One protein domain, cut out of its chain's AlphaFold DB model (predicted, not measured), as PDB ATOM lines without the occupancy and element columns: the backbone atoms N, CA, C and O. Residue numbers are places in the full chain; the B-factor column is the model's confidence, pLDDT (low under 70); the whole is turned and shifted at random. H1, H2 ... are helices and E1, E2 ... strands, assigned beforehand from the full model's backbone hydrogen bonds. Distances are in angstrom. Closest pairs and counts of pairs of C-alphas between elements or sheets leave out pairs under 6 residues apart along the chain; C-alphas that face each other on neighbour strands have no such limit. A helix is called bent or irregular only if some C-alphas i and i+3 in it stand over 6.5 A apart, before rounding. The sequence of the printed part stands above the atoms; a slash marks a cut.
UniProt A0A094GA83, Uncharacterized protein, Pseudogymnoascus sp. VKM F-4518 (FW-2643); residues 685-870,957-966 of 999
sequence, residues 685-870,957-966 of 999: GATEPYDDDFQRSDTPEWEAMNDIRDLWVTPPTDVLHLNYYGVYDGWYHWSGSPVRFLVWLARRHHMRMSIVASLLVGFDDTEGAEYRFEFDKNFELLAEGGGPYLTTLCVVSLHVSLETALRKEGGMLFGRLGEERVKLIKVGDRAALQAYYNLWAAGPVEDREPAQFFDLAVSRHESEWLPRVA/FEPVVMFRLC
ATOM      1  N   GLY A 685      23.861 -59.630 -17.206       62.53
ATOM      2  CA  GLY A 685      22.637 -59.547 -16.408       62.53
ATOM      3  C   GLY A 685      21.405 -60.212 -17.031       62.53
ATOM      4  O   GLY A 685      20.304 -59.963 -16.547       62.53
ATOM      5  N   ALA A 686      21.561 -61.043 -18.070       65.06
ATOM      6  CA  ALA A 686      20.448 -61.811 -18.631       65.06
ATOM      7  C   ALA A 686      19.823 -62.719 -17.552       65.06
ATOM      8  O   ALA A 686      20.491 -63.612 -17.030       65.06
ATOM      9  N   THR A 687      18.563 -62.463 -17.212       70.31
ATOM     10  CA  THR A 687      17.818 -63.060 -16.091       70.31
ATOM     11  C   THR A 687      16.342 -63.240 -16.452       70.31
ATOM     12  O   THR A 687      15.851 -62.618 -17.393       70.31
ATOM     13  N   GLU A 688      15.638 -64.088 -15.705       71.38
ATOM     14  CA  GLU A 688      14.211 -64.387 -15.863       71.38
ATOM     15  C   GLU A 688      13.461 -63.836 -14.632       71.38
ATOM     16  O   GLU A 688      13.667 -64.352 -13.538       71.38
ATOM     17  N   PRO A 689      12.657 -62.753 -14.735       61.25
ATOM     18  CA  PRO A 689      11.975 -62.138 -13.585       61.25
ATOM     19  C   PRO A 689      10.913 -63.002 -12.892       61.25
ATOM     20  O   PRO A 689      10.434 -62.619 -11.823       61.25
ATOM     21  N   TYR A 690      10.524 -64.112 -13.521       61.91
ATOM     22  CA  TYR A 690       9.462 -65.025 -13.099       61.91
ATOM     23  C   TYR A 690      10.010 -66.450 -12.906       61.91
ATOM     24  O   TYR A 690       9.457 -67.416 -13.425       61.91
ATOM     25  N   ASP A 691      11.136 -66.557 -12.199       59.34
ATOM     26  CA  ASP A 691      11.738 -67.828 -11.790       59.34
ATOM     27  C   ASP A 691      10.914 -68.554 -10.701       59.34
ATOM     28  O   ASP A 691       9.876 -68.071 -10.245       59.34
ATOM     29  N   ASP A 692      11.351 -69.748 -10.285       48.56
ATOM     30  CA  ASP A 692      10.627 -70.581  -9.304       48.56
ATOM     31  C   ASP A 692      10.470 -69.920  -7.910       48.56
ATOM     32  O   ASP A 692       9.624 -70.346  -7.123       48.56
ATOM     33  N   ASP A 693      11.231 -68.856  -7.610       50.53
ATOM     34  CA  ASP A 693      11.103 -68.044  -6.387       50.53
ATOM     35  C   ASP A 693       9.992 -66.965  -6.494       50.53
ATOM     36  O   ASP A 693       9.711 -66.236  -5.533       50.53
ATOM     37  N   PHE A 694       9.324 -66.838  -7.648       53.72
ATOM     38  CA  PHE A 694       8.347 -65.784  -7.918       53.72
ATOM     39  C   PHE A 694       6.990 -65.985  -7.218       53.72
ATOM     40  O   PHE A 694       6.088 -66.681  -7.697       53.72
ATOM     41  N   GLN A 695       6.779 -65.282  -6.102       59.31
ATOM     42  CA  GLN A 695       5.492 -65.281  -5.403       59.31
ATOM     43  C   GLN A 695       4.511 -64.255  -5.996       59.31
ATOM     44  O   GLN A 695       4.669 -63.043  -5.853       59.31
ATOM     45  N   ARG A 696       3.418 -64.751  -6.593       58.19
ATOM     46  CA  ARG A 696       2.321 -63.946  -7.180       58.19
ATOM     47  C   ARG A 696       1.512 -63.121  -6.155       58.19
ATOM     48  O   ARG A 696       0.564 -62.440  -6.523       58.19
ATOM     49  N   SER A 697       1.862 -63.180  -4.871       57.88
ATOM     50  CA  SER A 697       1.389 -62.262  -3.826       57.88
ATOM     51  C   SER A 697       2.069 -60.889  -3.872       57.88
ATOM     52  O   SER A 697       1.495 -59.918  -3.388       57.88
ATOM     53  N   ASP A 698       3.274 -60.803  -4.445       61.84
ATOM     54  CA  ASP A 698       4.080 -59.575  -4.489       61.84
ATOM     55  C   ASP A 698       3.684 -58.637  -5.641       61.84
ATOM     56  O   ASP A 698       4.082 -57.467  -5.663       61.84
ATOM     57  N   THR A 699       2.947 -59.152  -6.630       67.38
ATOM     58  CA  THR A 699       2.502 -58.387  -7.799       67.38
ATOM     59  C   THR A 699       1.390 -57.412  -7.418       67.38
ATOM     60  O   THR A 699       0.434 -57.820  -6.753       67.38
ATOM     61  N   PRO A 700       1.416 -56.155  -7.904       68.31
ATOM     62  CA  PRO A 700       0.223 -55.320  -7.936       68.31
ATOM     63  C   PRO A 700      -0.905 -56.049  -8.667       68.31
ATOM     64  O   PRO A 700      -0.639 -56.805  -9.599       68.31
ATOM     65  N   GLU A 701      -2.155 -55.768  -8.301       64.19
ATOM     66  CA  GLU A 701      -3.310 -56.223  -9.077       64.19
ATOM     67  C   GLU A 701      -3.175 -55.743 -10.531       64.19
ATOM     68  O   GLU A 701      -3.294 -54.548 -10.820       64.19
ATOM     69  N   TRP A 702      -2.866 -56.685 -11.422       63.81
ATOM     70  CA  TRP A 702      -2.989 -56.581 -12.869       63.81
ATOM     71  C   TRP A 702      -2.903 -57.983 -13.480       63.81
ATOM     72  O   TRP A 702      -1.880 -58.655 -13.365       63.81
ATOM     73  N   GLU A 703      -3.970 -58.432 -14.141       55.69
ATOM     74  CA  GLU A 703      -3.966 -59.679 -14.912       55.69
ATOM     75  C   GLU A 703      -4.149 -59.372 -16.399       55.69
ATOM     76  O   GLU A 703      -5.209 -58.924 -16.824       55.69
ATOM     77  N   ALA A 704      -3.119 -59.634 -17.203       53.25
ATOM     78  CA  ALA A 704      -3.196 -59.537 -18.655       53.25
ATOM     79  C   ALA A 704      -3.367 -60.928 -19.280       53.25
ATOM     80  O   ALA A 704      -2.648 -61.862 -18.936       53.25
ATOM     81  N   MET A 705      -4.210 -61.051 -20.314       39.25
ATOM     82  CA  MET A 705      -4.328 -62.282 -21.127       39.25
ATOM     83  C   MET A 705      -3.030 -62.637 -21.894       39.25
ATOM     84  O   MET A 705      -2.951 -63.661 -22.569       39.25
ATOM     85  N   ASN A 706      -2.013 -61.777 -21.798       50.25
ATOM     86  CA  ASN A 706      -0.702 -61.917 -22.420       50.25
ATOM     87  C   ASN A 706       0.390 -62.287 -21.398       50.25
ATOM     88  O   ASN A 706       1.551 -62.080 -21.712       50.25
ATOM     89  N   ASP A 707       0.021 -62.766 -20.201       52.81
ATOM     90  CA  ASP A 707       0.878 -63.225 -19.088       52.81
ATOM     91  C   ASP A 707       2.199 -63.887 -19.549       52.81
ATOM     92  O   ASP A 707       2.251 -65.083 -19.849       52.81
ATOM     93  N   ILE A 708       3.268 -63.084 -19.662       56.53
ATOM     94  CA  ILE A 708       4.564 -63.510 -20.208       56.53
ATOM     95  C   ILE A 708       5.370 -64.170 -19.091       56.53
ATOM     96  O   ILE A 708       6.215 -63.530 -18.474       56.53
ATOM     97  N   ARG A 709       5.092 -65.449 -18.835       53.78
ATOM     98  CA  ARG A 709       5.805 -66.257 -17.830       53.78
ATOM     99  C   ARG A 709       7.266 -66.453 -18.220       53.78
ATOM    100  O   ARG A 709       8.154 -66.125 -17.447       53.78
ATOM    101  N   ASP A 710       7.494 -66.846 -19.469       61.56
ATOM    102  CA  ASP A 710       8.818 -67.008 -20.072       61.56
ATOM    103  C   ASP A 710       9.382 -65.628 -20.497       61.56
ATOM    104  O   ASP A 710       9.580 -65.355 -21.690       61.56
ATOM    105  N   LEU A 711       9.541 -64.704 -19.540       70.00
ATOM    106  CA  LEU A 711      10.144 -63.386 -19.754       70.00
ATOM    107  C   LEU A 711      11.618 -63.419 -19.367       70.00
ATOM    108  O   LEU A 711      11.956 -63.577 -18.205       70.00
ATOM    109  N   TRP A 712      12.491 -63.154 -20.326       74.56
ATOM    110  CA  TRP A 712      13.902 -62.883 -20.104       74.56
ATOM    111  C   TRP A 712      14.208 -61.415 -20.350       74.56
ATOM    112  O   TRP A 712      13.696 -60.806 -21.289       74.56
ATOM    113  N   VAL A 713      15.081 -60.862 -19.512       71.44
ATOM    114  CA  VAL A 713      15.534 -59.474 -19.582       71.44
ATOM    115  C   VAL A 713      17.029 -59.386 -19.313       71.44
ATOM    116  O   VAL A 713      17.582 -60.131 -18.508       71.44
ATOM    117  N   THR A 714      17.684 -58.430 -19.955       71.12
ATOM    118  CA  THR A 714      19.058 -58.000 -19.695       71.12
ATOM    119  C   THR A 714      18.982 -56.543 -19.217       71.12
ATOM    120  O   THR A 714      19.055 -55.623 -20.034       71.12
ATOM    121  N   PRO A 715      18.764 -56.277 -17.912       73.12
ATOM    122  CA  PRO A 715      18.360 -54.949 -17.439       73.12
ATOM    123  C   PRO A 715      19.259 -53.756 -17.818       73.12
ATOM    124  O   PRO A 715      18.716 -52.663 -17.979       73.12
ATOM    125  N   PRO A 716      20.591 -53.904 -18.007       65.56
ATOM    126  CA  PRO A 716      21.439 -52.808 -18.484       65.56
ATOM    127  C   PRO A 716      21.194 -52.366 -19.937       65.56
ATOM    128  O   PRO A 716      21.641 -51.281 -20.307       65.56
ATOM    129  N   THR A 717      20.544 -53.190 -20.766       71.31
ATOM    130  CA  THR A 717      20.309 -52.920 -22.200       71.31
ATOM    131  C   THR A 717      18.833 -52.818 -22.564       71.31
ATOM    132  O   THR A 717      18.477 -52.047 -23.456       71.31
ATOM    133  N   ASP A 718      17.978 -53.579 -21.886       77.19
ATOM    134  CA  ASP A 718      16.630 -53.859 -22.368       77.19
ATOM    135  C   ASP A 718      15.609 -52.840 -21.843       77.19
ATOM    136  O   ASP A 718      15.668 -52.380 -20.698       77.19
ATOM    137  N   VAL A 719      14.638 -52.489 -22.690       83.19
ATOM    138  CA  VAL A 719      13.581 -51.523 -22.362       83.19
ATOM    139  C   VAL A 719      12.255 -52.246 -22.165       83.19
ATOM    140  O   VAL A 719      11.711 -52.837 -23.097       83.19
ATOM    141  N   LEU A 720      11.693 -52.130 -20.965       82.19
ATOM    142  CA  LEU A 720      10.364 -52.636 -20.645       82.19
ATOM    143  C   LEU A 720       9.306 -51.673 -21.207       82.19
ATOM    144  O   LEU A 720       9.119 -50.578 -20.676       82.19
ATOM    145  N   HIS A 721       8.641 -52.058 -22.300       84.25
ATOM    146  CA  HIS A 721       7.672 -51.216 -23.011       84.25
ATOM    147  C   HIS A 721       6.214 -51.640 -22.767       84.25
ATOM    148  O   HIS A 721       5.827 -52.766 -23.078       84.25
ATOM    149  N   LEU A 722       5.389 -50.708 -22.280       80.00
ATOM    150  CA  LEU A 722       3.939 -50.857 -22.157       80.00
ATOM    151  C   LEU A 722       3.221 -50.311 -23.403       80.00
ATOM    152  O   LEU A 722       3.079 -49.096 -23.563       80.00
ATOM    153  N   ASN A 723       2.720 -51.227 -24.236       76.25
ATOM    154  CA  ASN A 723       1.816 -50.951 -25.356       76.25
ATOM    155  C   ASN A 723       0.373 -51.305 -24.957       76.25
ATOM    156  O   ASN A 723       0.032 -52.487 -24.896       76.25
ATOM    157  N   TYR A 724      -0.458 -50.305 -24.655       71.50
ATOM    158  CA  TYR A 724      -1.808 -50.491 -24.107       71.50
ATOM    159  C   TYR A 724      -2.756 -49.360 -24.553       71.50
ATOM    160  O   TYR A 724      -2.343 -48.206 -24.644       71.50
ATOM    161  N   TYR A 725      -4.008 -49.713 -24.858       63.91
ATOM    162  CA  TYR A 725      -5.032 -48.852 -25.465       63.91
ATOM    163  C   TYR A 725      -6.424 -49.222 -24.939       63.91
ATOM    164  O   TYR A 725      -6.725 -50.408 -24.796       63.91
ATOM    165  N   GLY A 726      -7.288 -48.230 -24.708       54.06
ATOM    166  CA  GLY A 726      -8.549 -48.393 -23.964       54.06
ATOM    167  C   GLY A 726      -9.634 -49.129 -24.746       54.06
ATOM    168  O   GLY A 726     -10.574 -49.684 -24.184       54.06
ATOM    169  N   VAL A 727      -9.476 -49.214 -26.068       51.38
ATOM    170  CA  VAL A 727     -10.291 -50.082 -26.926       51.38
ATOM    171  C   VAL A 727     -10.162 -51.555 -26.516       51.38
ATOM    172  O   VAL A 727     -11.120 -52.313 -26.680       51.38
ATOM    173  N   TYR A 728      -9.016 -51.979 -25.970       54.09
ATOM    174  CA  TYR A 728      -8.815 -53.362 -25.543       54.09
ATOM    175  C   TYR A 728      -9.688 -53.751 -24.329       54.09
ATOM    176  O   TYR A 728     -10.015 -54.930 -24.198       54.09
ATOM    177  N   ASP A 729     -10.167 -52.798 -23.517       54.25
ATOM    178  CA  ASP A 729     -11.070 -53.040 -22.374       54.25
ATOM    179  C   ASP A 729     -12.413 -53.676 -22.795       54.25
ATOM    180  O   ASP A 729     -13.101 -54.304 -21.992       54.25
ATOM    181  N   GLY A 730     -12.789 -53.554 -24.076       49.22
ATOM    182  CA  GLY A 730     -13.948 -54.236 -24.661       49.22
ATOM    183  C   GLY A 730     -13.694 -55.681 -25.122       49.22
ATOM    184  O   GLY A 730     -14.648 -56.368 -25.490       49.22
ATOM    185  N   TRP A 731     -12.439 -56.144 -25.132       43.41
ATOM    186  CA  TRP A 731     -12.019 -57.443 -25.690       43.41
ATOM    187  C   TRP A 731     -11.326 -58.362 -24.676       43.41
ATOM    188  O   TRP A 731     -11.332 -59.580 -24.862       43.41
ATOM    189  N   TYR A 732     -10.744 -57.803 -23.613       50.97
ATOM    190  CA  TYR A 732      -9.970 -58.528 -22.606       50.97
ATOM    191  C   TYR A 732     -10.481 -58.174 -21.201       50.97
ATOM    192  O   TYR A 732     -10.786 -57.020 -20.915       50.97
ATOM    193  N   HIS A 733     -10.588 -59.167 -20.314       48.91
ATOM    194  CA  HIS A 733     -10.933 -58.939 -18.908       48.91
ATOM    195  C   HIS A 733      -9.661 -58.728 -18.078       48.91
ATOM    196  O   HIS A 733      -8.772 -59.577 -18.112       48.91
ATOM    197  N   TRP A 734      -9.617 -57.642 -17.303       56.56
ATOM    198  CA  TRP A 734      -8.570 -57.345 -16.319       56.56
ATOM    199  C   TRP A 734      -9.121 -56.691 -15.057       56.56
ATOM    200  O   TRP A 734     -10.201 -56.098 -15.046       56.56
ATOM    201  N   SER A 735      -8.308 -56.758 -14.007       56.56
ATOM    202  CA  SER A 735      -8.368 -55.924 -12.811       56.56
ATOM    203  C   SER A 735      -7.145 -54.997 -12.742       56.56
ATOM    204  O   SER A 735      -6.113 -55.260 -13.363       56.56
ATOM    205  N   GLY A 736      -7.252 -53.922 -11.958       67.06
ATOM    206  CA  GLY A 736      -6.115 -53.095 -11.544       67.06
ATOM    207  C   GLY A 736      -5.430 -52.269 -12.645       67.06
ATOM    208  O   GLY A 736      -6.087 -51.808 -13.574       67.06
ATOM    209  N   SER A 737      -4.129 -51.980 -12.492       73.75
ATOM    210  CA  SER A 737      -3.448 -50.895 -13.237       73.75
ATOM    211  C   SER A 737      -2.166 -51.340 -13.966       73.75
ATOM    212  O   SER A 737      -1.175 -51.677 -13.306       73.75
ATOM    213  N   PRO A 738      -2.109 -51.239 -15.312       75.06
ATOM    214  CA  PRO A 738      -0.921 -51.604 -16.089       75.06
ATOM    215  C   PRO A 738       0.272 -50.670 -15.844       75.06
ATOM    216  O   PRO A 738       1.418 -51.116 -15.861       75.06
ATOM    217  N   VAL A 739       0.032 -49.381 -15.574       78.31
ATOM    218  CA  VAL A 739       1.104 -48.415 -15.266       78.31
ATOM    219  C   VAL A 739       1.718 -48.711 -13.894       78.31
ATOM    220  O   VAL A 739       2.939 -48.663 -13.743       78.31
ATOM    221  N   ARG A 740       0.904 -49.117 -12.908       79.38
ATOM    222  CA  ARG A 740       1.401 -49.566 -11.597       79.38
ATOM    223  C   ARG A 740       2.244 -50.839 -11.717       79.38
ATOM    224  O   ARG A 740       3.290 -50.928 -11.076       79.38
ATOM    225  N   PHE A 741       1.821 -51.791 -12.551       77.75
ATOM    226  CA  PHE A 741       2.588 -53.008 -12.833       77.75
ATOM    227  C   PHE A 741       3.925 -52.701 -13.533       77.75
ATOM    228  O   PHE A 741       4.966 -53.188 -13.094       77.75
ATOM    229  N   LEU A 742       3.919 -51.830 -14.552       79.56
ATOM    230  CA  LEU A 742       5.122 -51.358 -15.251       79.56
ATOM    231  C   LEU A 742       6.155 -50.766 -14.276       79.56
ATOM    232  O   LEU A 742       7.320 -51.165 -14.294       79.56
ATOM    233  N   VAL A 743       5.722 -49.845 -13.407       82.56
ATOM    234  CA  VAL A 743       6.592 -49.182 -12.420       82.56
ATOM    235  C   VAL A 743       7.119 -50.170 -11.376       82.56
ATOM    236  O   VAL A 743       8.288 -50.092 -11.002       82.56
ATOM    237  N   TRP A 744       6.301 -51.125 -10.926       81.06
ATOM    238  CA  TRP A 744       6.721 -52.177  -9.995       81.06
ATOM    239  C   TRP A 744       7.783 -53.106 -10.606       81.06
ATOM    240  O   TRP A 744       8.848 -53.286 -10.009       81.06
ATOM    241  N   LEU A 745       7.550 -53.628 -11.816       76.19
ATOM    242  CA  LEU A 745       8.463 -54.571 -12.474       76.19
ATOM    243  C   LEU A 745       9.799 -53.895 -12.815       76.19
ATOM    244  O   LEU A 745      10.872 -54.424 -12.513       76.19
ATOM    245  N   ALA A 746       9.749 -52.673 -13.353       79.31
ATOM    246  CA  ALA A 746      10.948 -51.892 -13.638       79.31
ATOM    247  C   ALA A 746      11.745 -51.535 -12.375       79.31
ATOM    248  O   ALA A 746      12.974 -51.523 -12.422       79.31
ATOM    249  N   ARG A 747      11.081 -51.289 -11.235       81.94
ATOM    250  CA  ARG A 747      11.757 -51.071  -9.947       81.94
ATOM    251  C   ARG A 747      12.433 -52.333  -9.418       81.94
ATOM    252  O   ARG A 747      13.578 -52.235  -8.985       81.94
ATOM    253  N   ARG A 748      11.761 -53.492  -9.477       77.12
ATOM    254  CA  ARG A 748      12.291 -54.785  -8.994       77.12
ATOM    255  C   ARG A 748      13.544 -55.225  -9.762       77.12
ATOM    256  O   ARG A 748      14.454 -55.773  -9.151       77.12
ATOM    257  N   HIS A 749      13.624 -54.923 -11.063       74.19
ATOM    258  CA  HIS A 749      14.737 -55.341 -11.936       74.19
ATOM    259  C   HIS A 749      15.629 -54.186 -12.436       74.19
ATOM    260  O   HIS A 749      16.511 -54.412 -13.259       74.19
ATOM    261  N   HIS A 750      15.432 -52.958 -11.943       79.62
ATOM    262  CA  HIS A 750      16.166 -51.741 -12.339       79.62
ATOM    263  C   HIS A 750      16.180 -51.445 -13.859       79.62
ATOM    264  O   HIS A 750      17.162 -50.929 -14.391       79.62
ATOM    265  N   MET A 751      15.089 -51.762 -14.564       77.19
ATOM    266  CA  MET A 751      14.989 -51.625 -16.024       77.19
ATOM    267  C   MET A 751      14.585 -50.218 -16.482       77.19
ATOM    268  O   MET A 751      13.839 -49.511 -15.800       77.19
ATOM    269  N   ARG A 752      14.984 -49.842 -17.706       82.69
ATOM    270  CA  ARG A 752      14.464 -48.633 -18.364       82.69
ATOM    271  C   ARG A 752      13.025 -48.863 -18.836       82.69
ATOM    272  O   ARG A 752      12.735 -49.858 -19.494       82.69
ATOM    273  N   MET A 753      12.136 -47.916 -18.543       85.81
ATOM    274  CA  MET A 753      10.721 -47.978 -18.920       85.81
ATOM    275  C   MET A 753      10.422 -47.251 -20.234       85.81
ATOM    276  O   MET A 753      10.966 -46.178 -20.517       85.81
ATOM    277  N   SER A 754       9.467 -47.798 -20.985       87.50
ATOM    278  CA  SER A 754       8.790 -47.120 -22.082       87.50
ATOM    279  C   SER A 754       7.270 -47.270 -21.991       87.50
ATOM    280  O   SER A 754       6.762 -48.287 -21.526       87.50
ATOM    281  N   ILE A 755       6.543 -46.251 -22.443       83.81
ATOM    282  CA  ILE A 755       5.081 -46.165 -22.395       83.81
ATOM    283  C   ILE A 755       4.557 -45.490 -23.670       83.81
ATOM    284  O   ILE A 755       5.217 -44.605 -24.216       83.81
ATOM    285  N   VAL A 756       3.393 -45.901 -24.172       81.88
ATOM    286  CA  VAL A 756       2.710 -45.208 -25.281       81.88
ATOM    287  C   VAL A 756       2.146 -43.845 -24.856       81.88
ATOM    288  O   VAL A 756       1.677 -43.668 -23.731       81.88
ATOM    289  N   ALA A 757       2.188 -42.867 -25.765       81.25
ATOM    290  CA  ALA A 757       1.756 -41.491 -25.506       81.25
ATOM    291  C   ALA A 757       0.277 -41.394 -25.094       81.25
ATOM    292  O   ALA A 757      -0.064 -40.560 -24.254       81.25
ATOM    293  N   SER A 758      -0.577 -42.282 -25.615       74.56
ATOM    294  CA  SER A 758      -2.004 -42.412 -25.285       74.56
ATOM    295  C   SER A 758      -2.312 -42.455 -23.780       74.56
ATOM    296  O   SER A 758      -3.371 -41.976 -23.380       74.56
ATOM    297  N   LEU A 759      -1.389 -42.949 -22.944       75.88
ATOM    298  CA  LEU A 759      -1.537 -43.069 -21.483       75.88
ATOM    299  C   LEU A 759      -1.095 -41.826 -20.686       75.88
ATOM    300  O   LEU A 759      -1.271 -41.795 -19.466       75.88
ATOM    301  N   LEU A 760      -0.537 -40.816 -21.364       78.12
ATOM    302  CA  LEU A 760      -0.047 -39.553 -20.792       78.12
ATOM    303  C   LEU A 760      -0.781 -38.344 -21.391       78.12
ATOM    304  O   LEU A 760      -1.441 -37.583 -20.693       78.12
ATOM    305  N   VAL A 761      -0.633 -38.180 -22.706       75.00
ATOM    306  CA  VAL A 761      -1.309 -37.233 -23.598       75.00
ATOM    307  C   VAL A 761      -1.157 -37.841 -24.993       75.00
ATOM    308  O   VAL A 761      -0.039 -37.878 -25.507       75.00
ATOM    309  N   GLY A 762      -2.245 -38.312 -25.610       70.38
ATOM    310  CA  GLY A 762      -2.193 -38.932 -26.944       70.38
ATOM    311  C   GLY A 762      -1.540 -38.034 -27.998       70.38
ATOM    312  O   GLY A 762      -1.628 -36.801 -27.919       70.38
ATOM    313  N   PHE A 763      -0.853 -38.631 -28.976       72.38
ATOM    314  CA  PHE A 763      -0.168 -37.842 -30.001       72.38
ATOM    315  C   PHE A 763      -1.183 -37.133 -30.917       72.38
ATOM    316  O   PHE A 763      -1.039 -35.935 -31.182       72.38
ATOM    317  N   ASP A 764      -2.274 -37.815 -31.273       61.50
ATOM    318  CA  ASP A 764      -3.413 -37.286 -32.035       61.50
ATOM    319  C   ASP A 764      -4.637 -36.878 -31.165       61.50
ATOM    320  O   ASP A 764      -4.482 -36.421 -30.023       61.50
ATOM    321  N   ASP A 765      -5.837 -36.944 -31.763       49.03
ATOM    322  CA  ASP A 765      -7.173 -36.641 -31.214       49.03
ATOM    323  C   ASP A 765      -7.873 -37.832 -30.547       49.03
ATOM    324  O   ASP A 765      -8.678 -37.663 -29.628       49.03
ATOM    325  N   THR A 766      -7.657 -39.016 -31.114       44.84
ATOM    326  CA  THR A 766      -8.351 -40.266 -30.803       44.84
ATOM    327  C   THR A 766      -7.629 -41.038 -29.709       44.84
ATOM    328  O   THR A 766      -8.279 -41.524 -28.782       44.84
ATOM    329  N   GLU A 767      -6.297 -41.083 -29.748       47.81
ATOM    330  CA  GLU A 767      -5.496 -41.648 -28.664       47.81
ATOM    331  C   GLU A 767      -5.700 -40.892 -27.343       47.81
ATOM    332  O   GLU A 767      -5.618 -39.665 -27.275       47.81
ATOM    333  N   GLY A 768      -5.941 -41.625 -26.253       42.59
ATOM    334  CA  GLY A 768      -6.066 -41.037 -24.915       42.59
ATOM    335  C   GLY A 768      -7.343 -40.222 -24.671       42.59
ATOM    336  O   GLY A 768      -7.571 -39.771 -23.549       42.59
ATOM    337  N   ALA A 769      -8.233 -40.067 -25.658       42.78
ATOM    338  CA  ALA A 769      -9.567 -39.510 -25.418       42.78
ATOM    339  C   ALA A 769     -10.378 -40.376 -24.430       42.78
ATOM    340  O   ALA A 769     -11.159 -39.842 -23.644       42.78
ATOM    341  N   GLU A 770     -10.122 -41.685 -24.453       42.84
ATOM    342  CA  GLU A 770     -10.602 -42.721 -23.532       42.84
ATOM    343  C   GLU A 770     -10.030 -42.592 -22.104       42.84
ATOM    344  O   GLU A 770     -10.785 -42.650 -21.135       42.84
ATOM    345  N   TYR A 771      -8.734 -42.291 -21.949       47.56
ATOM    346  CA  TYR A 771      -8.055 -42.168 -20.645       47.56
ATOM    347  C   TYR A 771      -8.232 -40.808 -19.950       47.56
ATOM    348  O   TYR A 771      -7.589 -40.532 -18.936       47.56
ATOM    349  N   ARG A 772      -9.152 -39.963 -20.439       46.66
ATOM    350  CA  ARG A 772      -9.391 -38.589 -19.954       46.66
ATOM    351  C   ARG A 772      -9.724 -38.472 -18.456       46.66
ATOM    352  O   ARG A 772      -9.640 -37.374 -17.920       46.66
ATOM    353  N   PHE A 773     -10.080 -39.578 -17.802       44.84
ATOM    354  CA  PHE A 773     -10.408 -39.659 -16.372       44.84
ATOM    355  C   PHE A 773      -9.368 -40.433 -15.531       44.84
ATOM    356  O   PHE A 773      -9.531 -40.550 -14.320       44.84
ATOM    357  N   GLU A 774      -8.316 -40.970 -16.159       53.16
ATOM    358  CA  GLU A 774      -7.269 -41.793 -15.524       53.16
ATOM    359  C   GLU A 774      -5.877 -41.129 -15.568       53.16
ATOM    360  O   GLU A 774      -5.011 -41.485 -14.769       53.16
ATOM    361  N   PHE A 775      -5.656 -40.147 -16.459       62.56
ATOM    362  CA  PHE A 775      -4.360 -39.473 -16.652       62.56
ATOM    363  C   PHE A 775      -3.695 -39.009 -15.350       62.56
ATOM    364  O   PHE A 775      -2.500 -39.237 -15.169       62.56
ATOM    365  N   ASP A 776      -4.452 -38.395 -14.438       64.12
ATOM    366  CA  ASP A 776      -3.924 -37.874 -13.175       64.12
ATOM    367  C   ASP A 776      -3.258 -38.969 -12.321       64.12
ATOM    368  O   ASP A 776      -2.165 -38.762 -11.798       64.12
ATOM    369  N   LYS A 777      -3.843 -40.174 -12.270       72.69
ATOM    370  CA  LYS A 777      -3.284 -41.327 -11.539       72.69
ATOM    371  C   LYS A 777      -2.012 -41.861 -12.202       72.69
ATOM    372  O   LYS A 777      -1.064 -42.244 -11.520       72.69
ATOM    373  N   ASN A 778      -1.983 -41.887 -13.539       78.38
ATOM    374  CA  ASN A 778      -0.802 -42.308 -14.295       78.38
ATOM    375  C   ASN A 778       0.372 -41.344 -14.065       78.38
ATOM    376  O   ASN A 778       1.506 -41.794 -13.909       78.38
ATOM    377  N   PHE A 779       0.104 -40.034 -13.999       79.50
ATOM    378  CA  PHE A 779       1.120 -39.034 -13.678       79.50
ATOM    379  C   PHE A 779       1.686 -39.209 -12.267       79.50
ATOM    380  O   PHE A 779       2.902 -39.146 -12.119       79.50
ATOM    381  N   GLU A 780       0.863 -39.503 -11.257       82.25
ATOM    382  CA  GLU A 780       1.350 -39.777  -9.896       82.25
ATOM    383  C   GLU A 780       2.238 -41.031  -9.831       82.25
ATOM    384  O   GLU A 780       3.356 -40.962  -9.322       82.25
ATOM    385  N   LEU A 781       1.808 -42.149 -10.426       83.88
ATOM    386  CA  LEU A 781       2.589 -43.396 -10.462       83.88
ATOM    387  C   LEU A 781       3.946 -43.232 -11.175       83.88
ATOM    388  O   LEU A 781       4.940 -43.850 -10.787       83.88
ATOM    389  N   LEU A 782       4.007 -42.390 -12.211       83.12
ATOM    390  CA  LEU A 782       5.237 -42.092 -12.956       83.12
ATOM    391  C   LEU A 782       6.074 -40.975 -12.306       83.12
ATOM    392  O   LEU A 782       7.286 -40.928 -12.507       83.12
ATOM    393  N   ALA A 783       5.478 -40.122 -11.469       82.44
ATOM    394  CA  ALA A 783       6.215 -39.234 -10.571       82.44
ATOM    395  C   ALA A 783       6.941 -40.052  -9.495       82.44
ATOM    396  O   ALA A 783       8.159 -39.951  -9.344       82.44
ATOM    397  N   GLU A 784       6.207 -40.938  -8.815       80.06
ATOM    398  CA  GLU A 784       6.764 -41.869  -7.834       80.06
ATOM    399  C   GLU A 784       7.838 -42.772  -8.440       80.06
ATOM    400  O   GLU A 784       8.790 -43.123  -7.744       80.06
ATOM    401  N   GLY A 785       7.690 -43.174  -9.706       75.31
ATOM    402  CA  GLY A 785       8.603 -44.079 -10.403       75.31
ATOM    403  C   GLY A 785      10.004 -43.515 -10.679       75.31
ATOM    404  O   GLY A 785      10.927 -44.314 -10.834       75.31
ATOM    405  N   GLY A 786      10.188 -42.189 -10.696       70.88
ATOM    406  CA  GLY A 786      11.509 -41.546 -10.790       70.88
ATOM    407  C   GLY A 786      12.247 -41.757 -12.122       70.88
ATOM    408  O   GLY A 786      13.387 -42.217 -12.121       70.88
ATOM    409  N   GLY A 787      11.596 -41.449 -13.251       69.88
ATOM    410  CA  GLY A 787      12.136 -41.611 -14.615       69.88
ATOM    411  C   GLY A 787      13.482 -40.914 -14.902       69.88
ATOM    412  O   GLY A 787      13.931 -40.053 -14.146       69.88
ATOM    413  N   PRO A 788      14.121 -41.246 -16.042       83.12
ATOM    414  CA  PRO A 788      13.554 -40.895 -17.351       83.12
ATOM    415  C   PRO A 788      12.813 -42.022 -18.087       83.12
ATOM    416  O   PRO A 788      13.255 -43.170 -18.137       83.12
ATOM    417  N   TYR A 789      11.728 -41.641 -18.762       86.69
ATOM    418  CA  TYR A 789      10.830 -42.502 -19.533       86.69
ATOM    419  C   TYR A 789      11.023 -42.332 -21.043       86.69
ATOM    420  O   TYR A 789      11.193 -41.215 -21.528       86.69
ATOM    421  N   LEU A 790      10.924 -43.425 -21.805       91.44
ATOM    422  CA  LEU A 790      10.789 -43.381 -23.267       91.44
ATOM    423  C   LEU A 790       9.308 -43.361 -23.661       91.44
ATOM    424  O   LEU A 790       8.583 -44.309 -23.368       91.44
ATOM    425  N   THR A 791       8.847 -42.317 -24.344       90.06
ATOM    426  CA  THR A 791       7.429 -42.171 -24.715       90.06
ATOM    427  C   THR A 791       7.208 -42.458 -26.194       90.06
ATOM    428  O   THR A 791       7.615 -41.674 -27.049       90.06
ATOM    429  N   THR A 792       6.564 -43.579 -26.505       88.12
ATOM    430  CA  THR A 792       6.241 -43.981 -27.879       88.12
ATOM    431  C   THR A 792       5.107 -43.113 -28.416       88.12
ATOM    432  O   THR A 792       3.976 -43.231 -27.952       88.12
ATOM    433  N   LEU A 793       5.405 -42.243 -29.387       84.06
ATOM    434  CA  LEU A 793       4.414 -41.356 -30.015       84.06
ATOM    435  C   LEU A 793       3.552 -42.062 -31.065       84.06
ATOM    436  O   LEU A 793       2.446 -41.618 -31.341       84.06
ATOM    437  N   CYS A 794       4.080 -43.120 -31.680       79.00
ATOM    438  CA  CYS A 794       3.374 -43.966 -32.636       79.00
ATOM    439  C   CYS A 794       4.097 -45.311 -32.807       79.00
ATOM    440  O   CYS A 794       5.306 -45.423 -32.568       79.00
ATOM    441  N   VAL A 795       3.348 -46.325 -33.250       81.12
ATOM    442  CA  VAL A 795       3.857 -47.659 -33.598       81.12
ATOM    443  C   VAL A 795       3.777 -47.854 -35.112       81.12
ATOM    444  O   VAL A 795       2.727 -47.646 -35.714       81.12
ATOM    445  N   VAL A 796       4.882 -48.276 -35.724       83.31
ATOM    446  CA  VAL A 796       5.030 -48.484 -37.168       83.31
ATOM    447  C   VAL A 796       5.399 -49.950 -37.413       83.31
ATOM    448  O   VAL A 796       6.522 -50.374 -37.132       83.31
ATOM    449  N   SER A 797       4.446 -50.743 -37.913       84.88
ATOM    450  CA  SER A 797       4.690 -52.141 -38.302       84.88
ATOM    451  C   SER A 797       5.253 -52.197 -39.722       84.88
ATOM    452  O   SER A 797       4.657 -51.627 -40.628       84.88
ATOM    453  N   LEU A 798       6.387 -52.872 -39.918       85.38
ATOM    454  CA  LEU A 798       7.015 -53.064 -41.229       85.38
ATOM    455  C   LEU A 798       6.812 -54.509 -41.686       85.38
ATOM    456  O   LEU A 798       7.300 -55.430 -41.020       85.38
ATOM    457  N   HIS A 799       6.136 -54.713 -42.819       85.38
ATOM    458  CA  HIS A 799       5.775 -56.047 -43.312       85.38
ATOM    459  C   HIS A 799       6.837 -56.674 -44.230       85.38
ATOM    460  O   HIS A 799       6.541 -57.242 -45.283       85.38
ATOM    461  N   VAL A 800       8.104 -56.563 -43.824       78.62
ATOM    462  CA  VAL A 800       9.251 -57.172 -44.510       78.62
ATOM    463  C   VAL A 800       9.527 -58.572 -43.954       78.62
ATOM    464  O   VAL A 800       9.327 -58.828 -42.768       78.62
ATOM    465  N   SER A 801      10.006 -59.497 -44.791       76.94
ATOM    466  CA  SER A 801      10.452 -60.810 -44.303       76.94
ATOM    467  C   SER A 801      11.713 -60.672 -43.448       76.94
ATOM    468  O   SER A 801      12.524 -59.765 -43.669       76.94
ATOM    469  N   LEU A 802      11.930 -61.606 -42.514       73.69
ATOM    470  CA  LEU A 802      13.173 -61.663 -41.741       73.69
ATOM    471  C   LEU A 802      14.417 -61.727 -42.642       73.69
ATOM    472  O   LEU A 802      15.422 -61.089 -42.348       73.69
ATOM    473  N   GLU A 803      14.343 -62.443 -43.766       73.56
ATOM    474  CA  GLU A 803      15.446 -62.513 -44.730       73.56
ATOM    475  C   GLU A 803      15.777 -61.131 -45.320       73.56
ATOM    476  O   GLU A 803      16.939 -60.734 -45.326       73.56
ATOM    477  N   THR A 804      14.769 -60.357 -45.743       73.50
ATOM    478  CA  THR A 804      14.966 -58.985 -46.239       73.50
ATOM    479  C   THR A 804      15.514 -58.070 -45.142       73.50
ATOM    480  O   THR A 804      16.448 -57.312 -45.401       73.50
ATOM    481  N   ALA A 805      15.013 -58.192 -43.909       71.56
ATOM    482  CA  ALA A 805      15.518 -57.448 -42.754       71.56
ATOM    483  C   ALA A 805      16.980 -57.776 -42.393       71.56
ATOM    484  O   ALA A 805      17.644 -56.936 -41.793       71.56
ATOM    485  N   LEU A 806      17.499 -58.951 -42.768       69.81
ATOM    486  CA  LEU A 806      18.871 -59.392 -42.477       69.81
ATOM    487  C   LEU A 806      19.866 -59.216 -43.638       69.81
ATOM    488  O   LEU A 806      21.062 -59.470 -43.468       69.81
ATOM    489  N   ARG A 807      19.428 -58.745 -44.814       67.12
ATOM    490  CA  ARG A 807      20.339 -58.376 -45.917       67.12
ATOM    491  C   ARG A 807      21.186 -57.149 -45.535       67.12
ATOM    492  O   ARG A 807      20.809 -56.377 -44.658       67.12
ATOM    493  N   LYS A 808      22.341 -56.960 -46.197       52.25
ATOM    494  CA  LYS A 808      23.416 -56.005 -45.814       52.25
ATOM    495  C   LYS A 808      22.965 -54.586 -45.430       52.25
ATOM    496  O   LYS A 808      23.617 -53.971 -44.597       52.25
ATOM    497  N   GLU A 809      21.902 -54.072 -46.041       52.19
ATOM    498  CA  GLU A 809      21.395 -52.708 -45.821       52.19
ATOM    499  C   GLU A 809      20.415 -52.604 -44.635       52.19
ATOM    500  O   GLU A 809      20.249 -51.522 -44.077       52.19
ATOM    501  N   GLY A 810      19.799 -53.719 -44.217       51.81
ATOM    502  CA  GLY A 810      18.858 -53.790 -43.091       51.81
ATOM    503  C   GLY A 810      19.389 -54.509 -41.844       51.81
ATOM    504  O   GLY A 810      18.918 -54.221 -40.745       51.81
ATOM    505  N   GLY A 811      20.388 -55.393 -41.982       56.28
ATOM    506  CA  GLY A 811      20.830 -56.390 -40.983       56.28
ATOM    507  C   GLY A 811      21.498 -55.884 -39.695       56.28
ATOM    508  O   GLY A 811      22.244 -56.620 -39.051       56.28
ATOM    509  N   MET A 812      21.260 -54.626 -39.325       66.94
ATOM    510  CA  MET A 812      21.553 -54.063 -38.003       66.94
ATOM    511  C   MET A 812      20.348 -53.335 -37.380       66.94
ATOM    512  O   MET A 812      20.428 -52.918 -36.227       66.94
ATOM    513  N   LEU A 813      19.238 -53.173 -38.113       79.06
ATOM    514  CA  LEU A 813      18.068 -52.423 -37.655       79.06
ATOM    515  C   LEU A 813      17.254 -53.204 -36.616       79.06
ATOM    516  O   LEU A 813      16.903 -52.627 -35.599       79.06
ATOM    517  N   PHE A 814      17.030 -54.509 -36.795       77.31
ATOM    518  CA  PHE A 814      16.273 -55.360 -35.852       77.31
ATOM    519  C   PHE A 814      17.160 -56.402 -35.135       77.31
ATOM    520  O   PHE A 814      16.751 -57.542 -34.906       77.31
ATOM    521  N   GLY A 815      18.392 -56.021 -34.787       69.94
ATOM    522  CA  GLY A 815      19.409 -56.932 -34.252       69.94
ATOM    523  C   GLY A 815      20.213 -57.631 -35.348       69.94
ATOM    524  O   GLY A 815      19.944 -57.464 -36.539       69.94
ATOM    525  N   ARG A 816      21.241 -58.397 -34.960       63.84
ATOM    526  CA  ARG A 816      22.167 -59.043 -35.919       63.84
ATOM    527  C   ARG A 816      21.635 -60.356 -36.497       63.84
ATOM    528  O   ARG A 816      22.164 -60.842 -37.493       63.84
ATOM    529  N   LEU A 817      20.636 -60.942 -35.848       62.34
ATOM    530  CA  LEU A 817      19.979 -62.209 -36.170       62.34
ATOM    531  C   LEU A 817      18.441 -62.060 -36.196       62.34
ATOM    532  O   LEU A 817      17.728 -63.053 -36.336       62.34
ATOM    533  N   GLY A 818      17.919 -60.833 -36.069       64.69
ATOM    534  CA  GLY A 818      16.484 -60.545 -36.014       64.69
ATOM    535  C   GLY A 818      15.867 -60.782 -34.637       64.69
ATOM    536  O   GLY A 818      14.679 -61.083 -34.534       64.69
ATOM    537  N   GLU A 819      16.685 -60.718 -33.590       67.12
ATOM    538  CA  GLU A 819      16.321 -60.898 -32.190       67.12
ATOM    539  C   GLU A 819      15.591 -59.678 -31.606       67.12
ATOM    540  O   GLU A 819      14.710 -59.835 -30.767       67.12
ATOM    541  N   GLU A 820      15.878 -58.471 -32.099       74.25
ATOM    542  CA  GLU A 820      15.300 -57.222 -31.594       74.25
ATOM    543  C   GLU A 820      14.065 -56.825 -32.425       74.25
ATOM    544  O   GLU A 820      14.080 -55.816 -33.130       74.25
ATOM    545  N   ARG A 821      12.975 -57.615 -32.390       78.44
ATOM    546  CA  ARG A 821      11.791 -57.405 -33.267       78.44
ATOM    547  C   ARG A 821      11.031 -56.097 -33.032       78.44
ATOM    548  O   ARG A 821      10.140 -55.762 -33.816       78.44
ATOM    549  N   VAL A 822      11.352 -55.376 -31.960       83.75
ATOM    550  CA  VAL A 822      10.835 -54.040 -31.651       83.75
ATOM    551  C   VAL A 822      12.006 -53.113 -31.348       83.75
ATOM    552  O   VAL A 822      12.908 -53.473 -30.596       83.75
ATOM    553  N   LYS A 823      11.967 -51.900 -31.906       87.06
ATOM    554  CA  LYS A 823      12.982 -50.860 -31.713       87.06
ATOM    555  C   LYS A 823      12.346 -49.517 -31.404       87.06
ATOM    556  O   LYS A 823      11.357 -49.140 -32.026       87.06
ATOM    557  N   LEU A 824      12.955 -48.782 -30.478       89.38
ATOM    558  CA  LEU A 824      12.557 -47.430 -30.094       89.38
ATOM    559  C   LEU A 824      13.595 -46.436 -30.623       89.38
ATOM    560  O   LEU A 824      14.750 -46.455 -30.200       89.38
ATOM    561  N   ILE A 825      13.190 -45.591 -31.568       91.69
ATOM    562  CA  ILE A 825      14.063 -44.661 -32.297       91.69
ATOM    563  C   ILE A 825      13.715 -43.228 -31.914       91.69
ATOM    564  O   ILE A 825      12.539 -42.866 -31.868       91.69
ATOM    565  N   LYS A 826      14.720 -42.390 -31.638       93.31
ATOM    566  CA  LYS A 826      14.486 -40.987 -31.267       93.31
ATOM    567  C   LYS A 826      13.809 -40.249 -32.415       93.31
ATOM    568  O   LYS A 826      14.263 -40.311 -33.551       93.31
ATOM    569  N   VAL A 827      12.759 -39.490 -32.110       91.12
ATOM    570  CA  VAL A 827      11.957 -38.778 -33.125       91.12
ATOM    571  C   VAL A 827      12.751 -37.774 -33.975       91.12
ATOM    572  O   VAL A 827      12.321 -37.466 -35.080       91.12
ATOM    573  N   GLY A 828      13.894 -37.278 -33.489       91.00
ATOM    574  CA  GLY A 828      14.805 -36.402 -34.241       91.00
ATOM    575  C   GLY A 828      15.948 -37.116 -34.971       91.00
ATOM    576  O   GLY A 828      16.762 -36.455 -35.604       91.00
ATOM    577  N   ASP A 829      16.046 -38.447 -34.894       94.00
ATOM    578  CA  ASP A 829      17.075 -39.202 -35.614       94.00
ATOM    579  C   ASP A 829      16.630 -39.459 -37.060       94.00
ATOM    580  O   ASP A 829      16.146 -40.534 -37.427       94.00
ATOM    581  N   ARG A 830      16.768 -38.427 -37.899       92.81
ATOM    582  CA  ARG A 830      16.409 -38.500 -39.319       92.81
ATOM    583  C   ARG A 830      17.192 -39.584 -40.069       92.81
ATOM    584  O   ARG A 830      16.651 -40.158 -41.010       92.81
ATOM    585  N   ALA A 831      18.422 -39.895 -39.653       92.38
ATOM    586  CA  ALA A 831      19.250 -40.920 -40.286       92.38
ATOM    587  C   ALA A 831      18.713 -42.333 -40.004       92.38
ATOM    588  O   ALA A 831      18.543 -43.121 -40.936       92.38
ATOM    589  N   ALA A 832      18.355 -42.635 -38.753       91.50
ATOM    590  CA  ALA A 832      17.685 -43.887 -38.413       91.50
ATOM    591  C   ALA A 832      16.307 -43.988 -39.086       91.50
ATOM    592  O   ALA A 832      16.006 -45.007 -39.705       91.50
ATOM    593  N   LEU A 833      15.487 -42.929 -39.044       92.75
ATOM    594  CA  LEU A 833      14.172 -42.901 -39.704       92.75
ATOM    595  C   LEU A 833      14.275 -43.157 -41.221       92.75
ATOM    596  O   LEU A 833      13.482 -43.927 -41.768       92.75
ATOM    597  N   GLN A 834      15.285 -42.585 -41.888       93.50
ATOM    598  CA  GLN A 834      15.605 -42.854 -43.293       93.50
ATOM    599  C   GLN A 834      16.017 -44.318 -43.526       93.50
ATOM    600  O   GLN A 834      15.619 -44.906 -44.529       93.50
ATOM    601  N   ALA A 835      16.767 -44.940 -42.610       90.94
ATOM    602  CA  ALA A 835      17.150 -46.348 -42.728       90.94
ATOM    603  C   ALA A 835      15.939 -47.300 -42.619       90.94
ATOM    604  O   ALA A 835      15.825 -48.235 -43.412       90.94
ATOM    605  N   TYR A 836      14.987 -47.031 -41.714       91.25
ATOM    606  CA  TYR A 836      13.730 -47.794 -41.655       91.25
ATOM    607  C   TYR A 836      12.834 -47.559 -42.881       91.25
ATOM    608  O   TYR A 836      12.203 -48.510 -43.342       91.25
ATOM    609  N   TYR A 837      12.821 -46.348 -43.457       91.88
ATOM    610  CA  TYR A 837      12.161 -46.102 -44.748       91.88
ATOM    611  C   TYR A 837      12.796 -46.931 -45.867       91.88
ATOM    612  O   TYR A 837      12.074 -47.565 -46.628       91.88
ATOM    613  N   ASN A 838      14.131 -46.973 -45.950       90.00
ATOM    614  CA  ASN A 838      14.840 -47.752 -46.968       90.00
ATOM    615  C   ASN A 838      14.507 -49.252 -46.850       90.00
ATOM    616  O   ASN A 838      14.220 -49.896 -47.857       90.00
ATOM    617  N   LEU A 839      14.482 -49.796 -45.624       88.38
ATOM    618  CA  LEU A 839      14.091 -51.186 -45.377       88.38
ATOM    619  C   LEU A 839      12.628 -51.453 -45.771       88.38
ATOM    620  O   LEU A 839      12.349 -52.457 -46.420       88.38
ATOM    621  N   TRP A 840      11.702 -50.557 -45.421       89.38
ATOM    622  CA  TRP A 840      10.297 -50.665 -45.827       89.38
ATOM    623  C   TRP A 840      10.114 -50.584 -47.352       89.38
ATOM    624  O   TRP A 840       9.387 -51.390 -47.925       89.38
ATOM    625  N   ALA A 841      10.824 -49.675 -48.024       87.56
ATOM    626  CA  ALA A 841      10.785 -49.512 -49.477       87.56
ATOM    627  C   ALA A 841      11.390 -50.708 -50.244       87.56
ATOM    628  O   ALA A 841      11.060 -50.915 -51.411       87.56
ATOM    629  N   ALA A 842      12.232 -51.519 -49.591       83.25
ATOM    630  CA  ALA A 842      12.698 -52.819 -50.084       83.25
ATOM    631  C   ALA A 842      11.717 -53.984 -49.786       83.25
ATOM    632  O   ALA A 842      12.016 -55.144 -50.086       83.25
ATOM    633  N   GLY A 843      10.571 -53.691 -49.164       80.44
ATOM    634  CA  GLY A 843       9.513 -54.630 -48.803       80.44
ATOM    635  C   GLY A 843       8.446 -54.858 -49.885       80.44
ATOM    636  O   GLY A 843       8.630 -54.500 -51.051       80.44
ATOM    637  N   PRO A 844       7.306 -55.477 -49.518       78.81
ATOM    638  CA  PRO A 844       6.167 -55.659 -50.415       78.81
ATOM    639  C   PRO A 844       5.542 -54.316 -50.817       78.81
ATOM    640  O   PRO A 844       5.197 -53.502 -49.964       78.81
ATOM    641  N   VAL A 845       5.314 -54.103 -52.117       76.06
ATOM    642  CA  VAL A 845       4.724 -52.856 -52.664       76.06
ATOM    643  C   VAL A 845       3.254 -52.674 -52.233       76.06
ATOM    644  O   VAL A 845       2.671 -51.589 -52.332       76.06
ATOM    645  N   GLU A 846       2.633 -53.739 -51.728       78.06
ATOM    646  CA  GLU A 846       1.304 -53.735 -51.130       78.06
ATOM    647  C   GLU A 846       1.283 -53.226 -49.675       78.06
ATOM    648  O   GLU A 846       0.203 -52.865 -49.200       78.06
ATOM    649  N   ASP A 847       2.427 -53.153 -48.975       76.56
ATOM    650  CA  ASP A 847       2.527 -52.668 -47.587       76.56
ATOM    651  C   ASP A 847       2.413 -51.136 -47.513       76.56
ATOM    652  O   ASP A 847       3.366 -50.401 -47.258       76.56
ATOM    653  N   ARG A 848       1.206 -50.632 -47.776       77.62
ATOM    654  CA  ARG A 848       0.891 -49.195 -47.796       77.62
ATOM    655  C   ARG A 848       0.656 -48.592 -46.409       77.62
ATOM    656  O   ARG A 848       0.303 -47.415 -46.334       77.62
ATOM    657  N   GLU A 849       0.825 -49.364 -45.336       75.81
ATOM    658  CA  GLU A 849       0.661 -48.886 -43.960       75.81
ATOM    659  C   GLU A 849       1.697 -47.785 -43.625       75.81
ATOM    660  O   GLU A 849       1.288 -46.630 -43.465       75.81
ATOM    661  N   PRO A 850       3.024 -48.043 -43.616       84.25
ATOM    662  CA  PRO A 850       4.018 -47.053 -43.175       84.25
ATOM    663  C   PRO A 850       4.182 -45.819 -44.074       84.25
ATOM    664  O   PRO A 850       4.780 -44.828 -43.650       84.25
ATOM    665  N   ALA A 851       3.664 -45.846 -45.306       83.75
ATOM    666  CA  ALA A 851       3.919 -44.831 -46.335       83.75
ATOM    667  C   ALA A 851       3.650 -43.388 -45.866       83.75
ATOM    668  O   ALA A 851       4.456 -42.488 -46.100       83.75
ATOM    669  N   GLN A 852       2.527 -43.164 -45.174       76.69
ATOM    670  CA  GLN A 852       2.143 -41.831 -44.692       76.69
ATOM    671  C   GLN A 852       2.942 -41.387 -43.463       76.69
ATOM    672  O   GLN A 852       3.128 -40.187 -43.262       76.69
ATOM    673  N   PHE A 853       3.417 -42.337 -42.652       86.00
ATOM    674  CA  PHE A 853       4.327 -42.040 -41.552       86.00
ATOM    675  C   PHE A 853       5.680 -41.583 -42.098       86.00
ATOM    676  O   PHE A 853       6.161 -40.524 -41.705       86.00
ATOM    677  N   PHE A 854       6.272 -42.325 -43.038       89.56
ATOM    678  CA  PHE A 854       7.588 -41.972 -43.563       89.56
ATOM    679  C   PHE A 854       7.585 -40.679 -44.381       89.56
ATOM    680  O   PHE A 854       8.527 -39.900 -44.259       89.56
ATOM    681  N   ASP A 855       6.533 -40.382 -45.147       85.69
ATOM    682  CA  ASP A 855       6.453 -39.081 -45.816       85.69
ATOM    683  C   ASP A 855       6.452 -37.910 -44.811       85.69
ATOM    684  O   ASP A 855       7.174 -36.926 -44.984       85.69
ATOM    685  N   LEU A 856       5.717 -38.036 -43.702       81.19
ATOM    686  CA  LEU A 856       5.743 -37.032 -42.641       81.19
ATOM    687  C   LEU A 856       7.113 -36.981 -41.935       81.19
ATOM    688  O   LEU A 856       7.696 -35.909 -41.798       81.19
ATOM    689  N   ALA A 857       7.630 -38.130 -41.500       86.44
ATOM    690  CA  ALA A 857       8.799 -38.234 -40.626       86.44
ATOM    691  C   ALA A 857      10.160 -38.186 -41.349       86.44
ATOM    692  O   ALA A 857      11.180 -38.009 -40.686       86.44
ATOM    693  N   VAL A 858      10.210 -38.328 -42.680       91.00
ATOM    694  CA  VAL A 858      11.456 -38.350 -43.474       91.00
ATOM    695  C   VAL A 858      11.455 -37.269 -44.558       91.00
ATOM    696  O   VAL A 858      12.401 -36.470 -44.602       91.00
ATOM    697  N   SER A 859      10.400 -37.175 -45.383       87.50
ATOM    698  CA  SER A 859      10.275 -36.111 -46.398       87.50
ATOM    699  C   SER A 859      10.020 -34.747 -45.749       87.50
ATOM    700  O   SER A 859      10.667 -33.762 -46.098       87.50
ATOM    701  N   ARG A 860       9.104 -34.694 -44.770       84.88
ATOM    702  CA  ARG A 860       8.631 -33.463 -44.099       84.88
ATOM    703  C   ARG A 860       9.148 -33.317 -42.656       84.88
ATOM    704  O   ARG A 860       8.489 -32.718 -41.802       84.88
ATOM    705  N   HIS A 861      10.354 -33.844 -42.405       87.31
ATOM    706  CA  HIS A 861      10.977 -33.938 -41.076       87.31
ATOM    707  C   HIS A 861      11.027 -32.583 -40.338       87.31
ATOM    708  O   HIS A 861      10.397 -32.417 -39.295       87.31
ATOM    709  N   GLU A 862      11.714 -31.596 -40.920       85.62
ATOM    710  CA  GLU A 862      11.867 -30.250 -40.339       85.62
ATOM    711  C   GLU A 862      10.569 -29.431 -40.384       85.62
ATOM    712  O   GLU A 862      10.259 -28.671 -39.468       85.62
ATOM    713  N   SER A 863       9.807 -29.559 -41.475       77.44
ATOM    714  CA  SER A 863       8.698 -28.657 -41.800       77.44
ATOM    715  C   SER A 863       7.388 -28.995 -41.093       77.44
ATOM    716  O   SER A 863       6.578 -28.096 -40.866       77.44
ATOM    717  N   GLU A 864       7.161 -30.262 -40.732       78.00
ATOM    718  CA  GLU A 864       5.921 -30.691 -40.077       78.00
ATOM    719  C   GLU A 864       6.113 -31.692 -38.937       78.00
ATOM    720  O   GLU A 864       5.393 -31.599 -37.941       78.00
ATOM    721  N   TRP A 865       7.047 -32.639 -39.037       83.75
ATOM    722  CA  TRP A 865       7.203 -33.685 -38.020       83.75
ATOM    723  C   TRP A 865       7.784 -33.154 -36.702       83.75
ATOM    724  O   TRP A 865       7.130 -33.276 -35.663       83.75
ATOM    725  N   LEU A 866       8.947 -32.493 -36.727       85.44
ATOM    726  CA  LEU A 866       9.528 -31.888 -35.521       85.44
ATOM    727  C   LEU A 866       8.609 -30.821 -34.884       85.44
ATOM    728  O   LEU A 866       8.441 -30.852 -33.661       85.44
ATOM    729  N   PRO A 867       7.912 -29.952 -35.649       78.88
ATOM    730  CA  PRO A 867       6.854 -29.093 -35.115       78.88
ATOM    731  C   PRO A 867       5.713 -29.836 -34.394       78.88
ATOM    732  O   PRO A 867       5.289 -29.394 -33.326       78.88
ATOM    733  N   ARG A 868       5.233 -30.980 -34.911       77.44
ATOM    734  CA  ARG A 868       4.198 -31.799 -34.238       77.44
ATOM    735  C   ARG A 868       4.722 -32.427 -32.941       77.44
ATOM    736  O   ARG A 868       4.031 -32.390 -31.925       77.44
ATOM    737  N   VAL A 869       5.962 -32.924 -32.939       83.62
ATOM    738  CA  VAL A 869       6.655 -33.417 -31.731       83.62
ATOM    739  C   VAL A 869       6.785 -32.315 -30.673       83.62
ATOM    740  O   VAL A 869       6.513 -32.549 -29.494       83.62
ATOM    741  N   ALA A 870       7.169 -31.100 -31.075       80.94
ATOM    742  CA  ALA A 870       7.272 -29.952 -30.177       80.94
ATOM    743  C   ALA A 870       5.902 -29.543 -29.606       80.94
ATOM    744  O   ALA A 870       5.780 -29.321 -28.402       80.94
ATOM    745  N   PHE A 957      10.261 -37.181 -20.088       89.19
ATOM    746  CA  PHE A 957       9.603 -37.986 -21.120       89.19
ATOM    747  C   PHE A 957      10.303 -37.781 -22.477       89.19
ATOM    748  O   PHE A 957      10.096 -36.776 -23.161       89.19
ATOM    749  N   GLU A 958      11.159 -38.726 -22.872       93.19
ATOM    750  CA  GLU A 958      11.909 -38.705 -24.134       93.19
ATOM    751  C   GLU A 958      11.074 -39.344 -25.268       93.19
ATOM    752  O   GLU A 958      10.855 -40.555 -25.241       93.19
ATOM    753  N   PRO A 959      10.591 -38.576 -26.268       92.19
ATOM    754  CA  PRO A 959       9.745 -39.119 -27.327       92.19
ATOM    755  C   PRO A 959      10.510 -39.998 -28.326       92.19
ATOM    756  O   PRO A 959      11.578 -39.623 -28.825       92.19
ATOM    757  N   VAL A 960       9.902 -41.130 -28.679       93.12
ATOM    758  CA  VAL A 960      10.403 -42.123 -29.641       93.12
ATOM    759  C   VAL A 960       9.310 -42.595 -30.606       93.12
ATOM    760  O   VAL A 960       8.119 -42.523 -30.310       93.12
ATOM    761  N   VAL A 961       9.731 -43.107 -31.761       89.25
ATOM    762  CA  VAL A 961       8.921 -43.931 -32.670       89.25
ATOM    763  C   VAL A 961       9.220 -45.395 -32.374       89.25
ATOM    764  O   VAL A 961      10.391 -45.763 -32.249       89.25
ATOM    765  N   MET A 962       8.189 -46.233 -32.290       88.31
ATOM    766  CA  MET A 962       8.355 -47.680 -32.177       88.31
ATOM    767  C   MET A 962       8.263 -48.336 -33.556       88.31
ATOM    768  O   MET A 962       7.188 -48.368 -34.146       88.31
ATOM    769  N   PHE A 963       9.355 -48.920 -34.043       87.62
ATOM    770  CA  PHE A 963       9.327 -49.809 -35.207       87.62
ATOM    771  C   PHE A 963       9.139 -51.259 -34.764       87.62
ATOM    772  O   PHE A 963       9.786 -51.717 -33.820       87.62
ATOM    773  N   ARG A 964       8.273 -51.989 -35.469       86.00
ATOM    774  CA  ARG A 964       7.966 -53.405 -35.237       86.00
ATOM    775  C   ARG A 964       8.185 -54.201 -36.520       86.00
ATOM    776  O   ARG A 964       7.571 -53.893 -37.538       86.00
ATOM    777  N   LEU A 965       8.991 -55.260 -36.462       81.75
ATOM    778  CA  LEU A 965       9.122 -56.218 -37.562       81.75
ATOM    779  C   LEU A 965       7.950 -57.212 -37.530       81.75
ATOM    780  O   LEU A 965       7.789 -57.954 -36.557       81.75
ATOM    781  N   CYS A 966       7.138 -57.228 -38.588       78.06
ATOM    782  CA  CYS A 966       5.922 -58.033 -38.687       78.06
ATOM    783  C   CYS A 966       5.994 -58.963 -39.911       78.06
ATOM    784  O   CYS A 966       5.866 -58.516 -41.042       78.06
TER     785      CYS A 966
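What this domain is: This is residues 685 to 870 and 957 to 966 of the 999 residues of an uncharacterized protein of Pseudogymnoascus sp. VKM F-4518 (FW-2643) (UniProt A0A094GA83). A strongly twisted, curled sheet of five strands runs through the middle, between two groups of helices. At one end H2 covers E1 and E2, with H3 side by side with it; at the other the hairpin of H5 and H6 packs by the far ends of E3, E5 and E4, with H7 at a corner to H6. Residues 692 to 697 of the long opening stretch stick out. The 196 printed residues, under half of them in named elements, hold seven helices and five strands, in the order E1 H1 H2 E2 H3 E3 H4 E4 H5 H6 H7 E5; the sheet, E1 E2 E3 E5 E4, is mixed, as is the class, helices and strands. The whole is compact, radius of gyration of the C-alphas 17.8 A, spanning 49 by 37 by 32 A.

Where its parts are: Residues 685 to 718 hold no named element. Find C-alpha 719 at (13.581, -51.523, -22.362), where E1, residues 719 to 722, begins. H1 is 726 to 730, H2 738 to 749, 16.6 A, and E2 752 to 756. H3, 775 to 785, is 15.1 A long. E3, 789 to 798, covers 24.4 A and bends by 65 degrees at residue 793. Then come H4, 802 to 806, E4, 822 to 826, H5, 830 to 841, 16.0 A, H6, 851 to 859, and H7, 861 to 870, irregular, with C-alphas 863 and 866 7.1 A apart. E5, 957 to 965, 24.6 A, ends at (9.122, -56.218, -37.562).

How they stand to each other: E1 and E2 are parallel; look for N 722 and O 754 at 2.9 A. E2 and E3 are parallel, with N 792 and O 755 at 2.8 A. E3 and E5 are parallel, with N 791 and O 958 at 2.8 A. E5 and edge strand E4 are antiparallel, with N 961 and O 825 at 2.8 A. E1, H1, H2, E2 and E2, H3, E3 are strand-helix-strand units, parallel strands joined through helices, with right-handed crossovers. H2 is on one face, making two layers, helix over sheet, at a height of 9.4 A. H2 touches H3, C-alphas of Val 743 and Gly 785 closest at 5.8 A, a shallow tilt of 6 degrees, the same way. H5 and H6, a hairpin, touch at Gln 834 and Val 858, closest C-alphas 6.1 A apart. H6 and H7 only just touch, only at the corner, with 3 pairs of C-alphas within 8 A, the closest those of Ala 857 and Trp 865, 5.5 A. H4 is close to H5 but not clearly touching, closest C-alphas Ala 805 and Leu 839, 6.9 A. H1 is not on the sheet and is apart from H2. Every O i to N i+4 pair is within hydrogen-bond range in H2, H3, H4, H5 and H6, against 4 of 6 in H7 and 0 of 1 in H1, where 2 of 2 O i to N i+3 pairs are.

The domain as a whole: The two farthest C-alphas, those of Asp 692 and Ser 863, are 53.1 A apart. Residues 871 to 956 are not printed; C-alphas 870 and 957 are 12.3 A apart across the cut. The links E2 to H3 and H4 to E4 are long. The mean pLDDT of the printed part is 73.8, and 63 residues are under 70, among them 689 to 710, 725 to 736 and 764 to 776.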